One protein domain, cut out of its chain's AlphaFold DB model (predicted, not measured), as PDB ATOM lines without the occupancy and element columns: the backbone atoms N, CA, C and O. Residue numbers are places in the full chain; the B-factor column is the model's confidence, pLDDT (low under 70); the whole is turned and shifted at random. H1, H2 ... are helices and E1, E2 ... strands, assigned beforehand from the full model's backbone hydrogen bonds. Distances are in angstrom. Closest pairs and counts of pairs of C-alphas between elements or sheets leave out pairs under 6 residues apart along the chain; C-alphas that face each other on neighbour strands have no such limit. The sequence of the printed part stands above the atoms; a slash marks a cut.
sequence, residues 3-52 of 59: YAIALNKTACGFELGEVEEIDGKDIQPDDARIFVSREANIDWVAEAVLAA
ATOM      1  N   TYR A   3     138.768 160.978  56.714       84.19
ATOM      2  CA  TYR A   3     137.624 160.942  57.604       84.19
ATOM      3  C   TYR A   3     137.649 159.657  58.415       84.19
ATOM      4  O   TYR A   3     137.905 158.581  57.873       84.19
ATOM      5  N   ALA A   4     137.407 159.786  59.712       85.44
ATOM      6  CA  ALA A   4     137.206 158.681  60.626       85.44
ATOM      7  C   ALA A   4     135.706 158.462  60.818       85.44
ATOM      8  O   ALA A   4     134.970 159.388  61.152       85.44
ATOM      9  N   ILE A   5     135.266 157.228  60.611       85.31
ATOM     10  CA  ILE A   5     133.889 156.797  60.813       85.31
ATOM     11  C   ILE A   5     133.858 155.910  62.056       85.31
ATOM     12  O   ILE A   5     134.453 154.829  62.079       85.31
ATOM     13  N   ALA A   6     133.158 156.368  63.090       84.56
ATOM     14  CA  ALA A   6     132.867 155.590  64.283       84.56
ATOM     15  C   ALA A   6     131.513 154.886  64.135       84.56
ATOM     16  O   ALA A   6     130.521 155.492  63.722       84.56
ATOM     17  N   LEU A   7     131.466 153.607  64.510       81.88
ATOM     18  CA  LEU A   7     130.242 152.813  64.536       81.88
ATOM     19  C   LEU A   7     129.863 152.488  65.976       81.88
ATOM     20  O   LEU A   7     130.692 152.036  66.765       81.88
ATOM     21  N   ASN A   8     128.585 152.643  66.292       80.81
ATOM     22  CA  ASN A   8     128.017 152.238  67.564       80.81
ATOM     23  C   ASN A   8     127.418 150.843  67.431       80.81
ATOM     24  O   ASN A   8     126.583 150.595  66.565       80.81
ATOM     25  N   LYS A   9     127.806 149.926  68.316       79.62
ATOM     26  CA  LYS A   9     127.159 148.615  68.407       79.62
ATOM     27  C   LYS A   9     125.822 148.754  69.135       79.62
ATOM     28  O   LYS A   9     125.791 149.155  70.296       79.62
ATOM     29  N   THR A  10     124.732 148.379  68.479       80.31
ATOM     30  CA  THR A  10     123.372 148.382  69.028       80.31
ATOM     31  C   THR A  10     122.817 146.959  69.124       80.31
ATOM     32  O   THR A  10     123.434 145.989  68.679       80.31
ATOM     33  N   ALA A  11     121.634 146.809  69.728       77.12
ATOM     34  CA  ALA A  11     120.947 145.515  69.807       77.12
ATOM     35  C   ALA A  11     120.590 144.939  68.419       77.12
ATOM     36  O   ALA A  11     120.399 143.731  68.291       77.12
ATOM     37  N   CYS A  12     120.527 145.793  67.394       74.25
ATOM     38  CA  CYS A  12     120.169 145.438  66.023       74.25
ATOM     39  C   CYS A  12     121.387 145.298  65.091       74.25
ATOM     40  O   CYS A  12     121.204 144.991  63.916       74.25
ATOM     41  N   GLY A  13     122.614 145.507  65.588       77.81
ATOM     42  CA  GLY A  13     123.833 145.437  64.782       77.81
ATOM     43  C   GLY A  13     124.770 146.609  65.040       77.81
ATOM     44  O   GLY A  13     125.127 146.874  66.186       77.81
ATOM     45  N   PHE A  14     125.199 147.284  63.976       76.88
ATOM     46  CA  PHE A  14     125.996 148.504  64.055       76.88
ATOM     47  C   PHE A  14     125.225 149.655  63.421       76.88
ATOM     48  O   PHE A  14     124.557 149.467  62.408       76.88
ATOM     49  N   GLU A  15     125.337 150.833  64.015       79.00
ATOM     50  CA  GLU A  15     124.779 152.085  63.511       79.00
ATOM     51  C   GLU A  15     125.896 153.119  63.377       79.00
ATOM     52  O   GLU A  15     126.903 153.058  64.089       79.00
ATOM     53  N   LEU A  16     125.732 154.072  62.459       81.31
ATOM     54  CA  LEU A  16     126.674 155.176  62.307       81.31
ATOM     55  C   LEU A  16     126.658 156.028  63.583       81.31
ATOM     56  O   LEU A  16     125.608 156.526  63.982       81.31
ATOM     57  N   GLY A  17     127.813 156.165  64.229       82.12
ATOM     58  CA  GLY A  17     127.960 156.974  65.434       82.12
ATOM     59  C   GLY A  17     128.390 158.394  65.115       82.12
ATOM     60  O   GLY A  17     127.651 159.341  65.367       82.12
ATOM     61  N   GLU A  18     129.586 158.535  64.551       83.12
ATOM     62  CA  GLU A  18     130.198 159.833  64.280       83.12
ATOM     63  C   GLU A  18     131.054 159.768  63.015       83.12
ATOM     64  O   GLU A  18     131.655 158.735  62.710       83.12
ATOM     65  N   VAL A  19     131.103 160.882  62.286       83.69
ATOM     66  CA  VAL A  19     132.034 161.097  61.178       83.69
ATOM     67  C   VAL A  19     132.857 162.332  61.506       83.69
ATOM     68  O   VAL A  19     132.313 163.428  61.626       83.69
ATOM     69  N   GLU A  20     134.164 162.148  61.644       85.31
ATOM     70  CA  GLU A  20     135.108 163.202  62.010       85.31
ATOM     71  C   GLU A  20     136.146 163.375  60.899       85.31
ATOM     72  O   GLU A  20     136.674 162.397  60.371       85.31
ATOM     73  N   GLU A  21     136.461 164.617  60.534       85.94
ATOM     74  CA  GLU A  21     137.606 164.897  59.669       85.94
ATOM     75  C   GLU A  21     138.895 164.882  60.492       85.94
ATOM     76  O   GLU A  21     139.014 165.613  61.472       85.94
ATOM     77  N   ILE A  22     139.871 164.077  60.075       85.50
ATOM     78  CA  ILE A  22     141.130 163.895  60.798       85.50
ATOM     79  C   ILE A  22     142.351 164.017  59.878       85.50
ATOM     80  O   ILE A  22     142.269 163.910  58.645       85.50
ATOM     81  N   ASP A  23     143.519 164.196  60.491       84.44
ATOM     82  CA  ASP A  23     144.811 164.018  59.837       84.44
ATOM     83  C   ASP A  23     145.320 162.582  60.071       84.44
ATOM     84  O   ASP A  23     145.059 161.962  61.102       84.44
ATOM     85  N   GLY A  24     146.064 162.028  59.112       80.25
ATOM     86  CA  GLY A  24     146.596 160.666  59.218       80.25
ATOM     87  C   GLY A  24     147.575 160.481  60.383       80.25
ATOM     88  O   GLY A  24     147.761 159.360  60.848       80.25
ATOM     89  N   LYS A  25     148.176 161.568  60.881       84.19
ATOM     90  CA  LYS A  25     149.051 161.544  62.065       84.19
ATOM     91  C   LYS A  25     148.308 161.274  63.382       84.19
ATOM     92  O   LYS A  25     148.957 160.919  64.361       84.19
ATOM     93  N   ASP A  26     146.989 161.469  63.410       81.19
ATOM     94  CA  ASP A  26     146.163 161.335  64.615       81.19
ATOM     95  C   ASP A  26     145.634 159.896  64.797       81.19
ATOM     96  O   ASP A  26     145.007 159.578  65.807       81.19
ATOM     97  N   ILE A  27     145.917 159.006  63.835       82.50
ATOM     98  CA  ILE A  27     145.541 157.590  63.871       82.50
ATOM     99  C   ILE A  27     146.440 156.840  64.852       82.50
ATOM    100  O   ILE A  27     147.660 156.772  64.681       82.50
ATOM    101  N   GLN A  28     145.825 156.222  65.855       84.81
ATOM    102  CA  GLN A  28     146.516 155.339  66.791       84.81
ATOM    103  C   GLN A  28     146.425 153.874  66.339       84.81
ATOM    104  O   GLN A  28     145.460 153.491  65.678       84.81
ATOM    105  N   PRO A  29     147.408 153.027  66.692       76.69
ATOM    106  CA  PRO A  29     147.402 151.613  66.310       76.69
ATOM    107  C   PRO A  29     146.226 150.819  66.900       76.69
ATOM    108  O   PRO A  29     145.827 149.818  66.313       76.69
ATOM    109  N   ASP A  30     145.658 151.281  68.016       79.38
ATOM    110  CA  ASP A  30     144.524 150.645  68.697       79.38
ATOM    111  C   ASP A  30     143.171 151.287  68.331       79.38
ATOM    112  O   ASP A  30     142.168 151.084  69.021       79.38
ATOM    113  N   ASP A  31     143.127 152.101  67.273       77.56
ATOM    114  CA  ASP A  31     141.907 152.782  66.852       77.56
ATOM    115  C   ASP A  31     140.931 151.807  66.169       77.56
ATOM    116  O   ASP A  31     141.289 151.067  65.252       77.56
ATOM    117  N   ALA A  32     139.677 151.810  66.625       75.81
ATOM    118  CA  ALA A  32     138.610 150.944  66.123       75.81
ATOM    119  C   ALA A  32     137.735 151.619  65.047       75.81
ATOM    120  O   ALA A  32     136.729 151.044  64.623       75.81
ATOM    121  N   ARG A  33     138.077 152.846  64.630       79.62
ATOM    122  CA  ARG A  33     137.355 153.612  63.603       79.62
ATOM    123  C   ARG A  33     137.756 153.181  62.190       79.62
ATOM    124  O   ARG A  33     138.862 152.704  61.947       79.62
ATOM    125  N   ILE A  34     136.850 153.373  61.235       78.06
ATOM    126  CA  ILE A  34     137.120 153.143  59.809       78.06
ATOM    127  C   ILE A  34     137.667 154.435  59.204       78.06
ATOM    128  O   ILE A  34     137.049 155.487  59.340       78.06
ATOM    129  N   PHE A  35     138.798 154.358  58.503       79.31
ATOM    130  CA  PHE A  35     139.442 155.518  57.885       79.31
ATOM    131  C   PHE A  35     139.201 155.561  56.379       79.31
ATOM    132  O   PHE A  35     139.490 154.604  55.661       79.31
ATOM    133  N   VAL A  36     138.698 156.694  55.894       78.69
ATOM    134  CA  VAL A  36     138.258 156.875  54.509       78.69
ATOM    135  C   VAL A  36     138.937 158.099  53.907       78.69
ATOM    136  O   VAL A  36     138.920 159.186  54.487       78.69
ATOM    137  N   SER A  37     139.547 157.944  52.730       76.06
ATOM    138  CA  SER A  37     140.119 159.076  52.001       76.06
ATOM    139  C   SER A  37     139.020 159.926  51.362       76.06
ATOM    140  O   SER A  37     137.997 159.413  50.915       76.06
ATOM    141  N   ARG A  38     139.258 161.238  51.260       67.81
ATOM    142  CA  ARG A  38     138.367 162.219  50.607       67.81
ATOM    143  C   ARG A  38     137.864 161.822  49.208       67.81
ATOM    144  O   ARG A  38     136.862 162.364  48.756       67.81
ATOM    145  N   GLU A  39     138.582 160.971  48.481       67.31
ATOM    146  CA  GLU A  39     138.170 160.557  47.131       67.31
ATOM    147  C   GLU A  39     136.953 159.622  47.145       67.31
ATOM    148  O   GLU A  39     136.302 159.450  46.115       67.31
ATOM    149  N   ALA A  40     136.618 159.049  48.302       64.94
ATOM    150  CA  ALA A  40     135.429 158.236  48.481       64.94
ATOM    151  C   ALA A  40     134.244 159.082  48.974       64.94
ATOM    152  O   ALA A  40     134.382 159.944  49.842       64.94
ATOM    153  N   ASN A  41     133.054 158.809  48.434       75.88
ATOM    154  CA  ASN A  41     131.810 159.389  48.930       75.88
ATOM    155  C   ASN A  41     131.490 158.778  50.306       75.88
ATOM    156  O   ASN A  41     131.186 157.591  50.398       75.88
ATOM    157  N   ILE A  42     131.573 159.585  51.362       70.50
ATOM    158  CA  ILE A  42     131.370 159.151  52.750       70.50
ATOM    159  C   ILE A  42     129.982 158.603  53.016       70.50
ATOM    160  O   ILE A  42     129.879 157.615  53.734       70.50
ATOM    161  N   ASP A  43     128.952 159.185  52.409       73.44
ATOM    162  CA  ASP A  43     127.586 158.691  52.567       73.44
ATOM    163  C   ASP A  43     127.488 157.279  51.982       73.44
ATOM    164  O   ASP A  43     126.988 156.362  52.630       73.44
ATOM    165  N   TRP A  44     128.098 157.064  50.810       79.69
ATOM    166  CA  TRP A  44     128.195 155.732  50.213       79.69
ATOM    167  C   TRP A  44     129.020 154.762  51.070       79.69
ATOM    168  O   TRP A  44     128.636 153.605  51.207       79.69
ATOM    169  N   VAL A  45     130.141 155.197  51.662       74.00
ATOM    170  CA  VAL A  45     130.960 154.320  52.517       74.00
ATOM    171  C   VAL A  45     130.225 153.960  53.806       74.00
ATOM    172  O   VAL A  45     130.242 152.797  54.198       74.00
ATOM    173  N   ALA A  46     129.553 154.916  54.446       73.50
ATOM    174  CA  ALA A  46     128.741 154.665  55.631       73.50
ATOM    175  C   ALA A  46     127.617 153.666  55.320       73.50
ATOM    176  O   ALA A  46     127.460 152.674  56.032       73.50
ATOM    177  N   GLU A  47     126.897 153.861  54.214       74.75
ATOM    178  CA  GLU A  47     125.881 152.915  53.751       74.75
ATOM    179  C   GLU A  47     126.473 151.539  53.429       74.75
ATOM    180  O   GLU A  47     125.909 150.528  53.840       74.75
ATOM    181  N   ALA A  48     127.620 151.468  52.750       75.12
ATOM    182  CA  ALA A  48     128.278 150.210  52.403       75.12
ATOM    183  C   ALA A  48     128.773 149.448  53.639       75.12
ATOM    184  O   ALA A  48     128.719 148.224  53.655       75.12
ATOM    185  N   VAL A  49     129.223 150.152  54.679       72.75
ATOM    186  CA  VAL A  49     129.627 149.566  55.964       72.75
ATOM    187  C   VAL A  49     128.419 149.037  56.741       72.75
ATOM    188  O   VAL A  49     128.501 147.966  57.335       72.75
ATOM    189  N   LEU A  50     127.287 149.746  56.713       71.25
ATOM    190  CA  LEU A  50     126.043 149.294  57.348       71.25
ATOM    191  C   LEU A  50     125.374 148.147  56.572       71.25
ATOM    192  O   LEU A  50     124.781 147.252  57.172       71.25
ATOM    193  N   ALA A  51     125.472 148.171  55.242       70.31
ATOM    194  CA  ALA A  51     124.954 147.144  54.344       70.31
ATOM    195  C   ALA A  51     125.891 145.939  54.218       70.31
ATOM    196  O   ALA A  51     125.444 144.862  53.809       70.31
ATOM    197  N   ALA A  52     127.176 146.098  54.563       65.94
ATOM    198  CA  ALA A  52     128.090 144.983  54.694       65.94
ATOM    199  C   ALA A  52     127.453 144.028  55.703       65.94
ATOM    200  O   ALA A  52     127.140 144.430  56.829       65.94
TER     201      ALA A  52
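This is residues 3 to 52 of the 59 residues of an uncharacterized protein of Sinorhizobium fredii CCBAU 25509 (UniProt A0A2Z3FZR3). What is the main shape? A long hairpin of E1 and E2 is widened by the short strand E3 into a three-stranded sheet, and H1 covers one face of it, making two layers, a sheet and a helix. A long loop, residues 23 to 33, leads from E2 round to E3. What is it made of? The 50 printed residues hold E1, E2, E3 and H1 in chain order, a mixed class of helices and strands; the sheet's order is E2, E1, E3, all antiparallel. The whole is compact, with a radius of gyration of the C-alphas of 11.2 A and spans of 33 by 24 by 15 A.

Where are the strands? E1, residues 3 to 10, begins with C-alpha 3 at (137.624, 160.942, 57.604) and is 22.2 A long. E2, residues 13 to 22, is 25.6 A long, and E3, residues 34 to 37, is 10.3 A long. Where is the helix? H1, residues 42 to 51, is 13.7 A long and ends with C-alpha 51 at (124.954, 147.144, 54.344).

How do the strands pair? The hairpin E1 and E2 is antiparallel at 157 degrees, with N 6 and O 18 2.8 A apart, within hydrogen-bond range. E1 and E3 are antiparallel at 152 degrees, with N 5 and O 34 2.8 A apart, also within range. How does H1 stand? It is on the sheet at a height of 8.4 A, over E1, and at 30.1 degrees to E1 on the local plane it runs only just slantwise to the strands. Its closest C-alphas to E2 are those of Leu 50 and Phe 14, 6.8 A apart, and every O i to N i+4 pair in H1 is within hydrogen-bond range.

How large is it? The two C-alphas farthest apart, those of Cys 12 and Lys 25, are 33.3 A apart. Which link is long? E2 to E3 is long; the printed part has no cut. Where is confidence low? Residues 38 to 40 and residue 52 are under 70 in pLDDT.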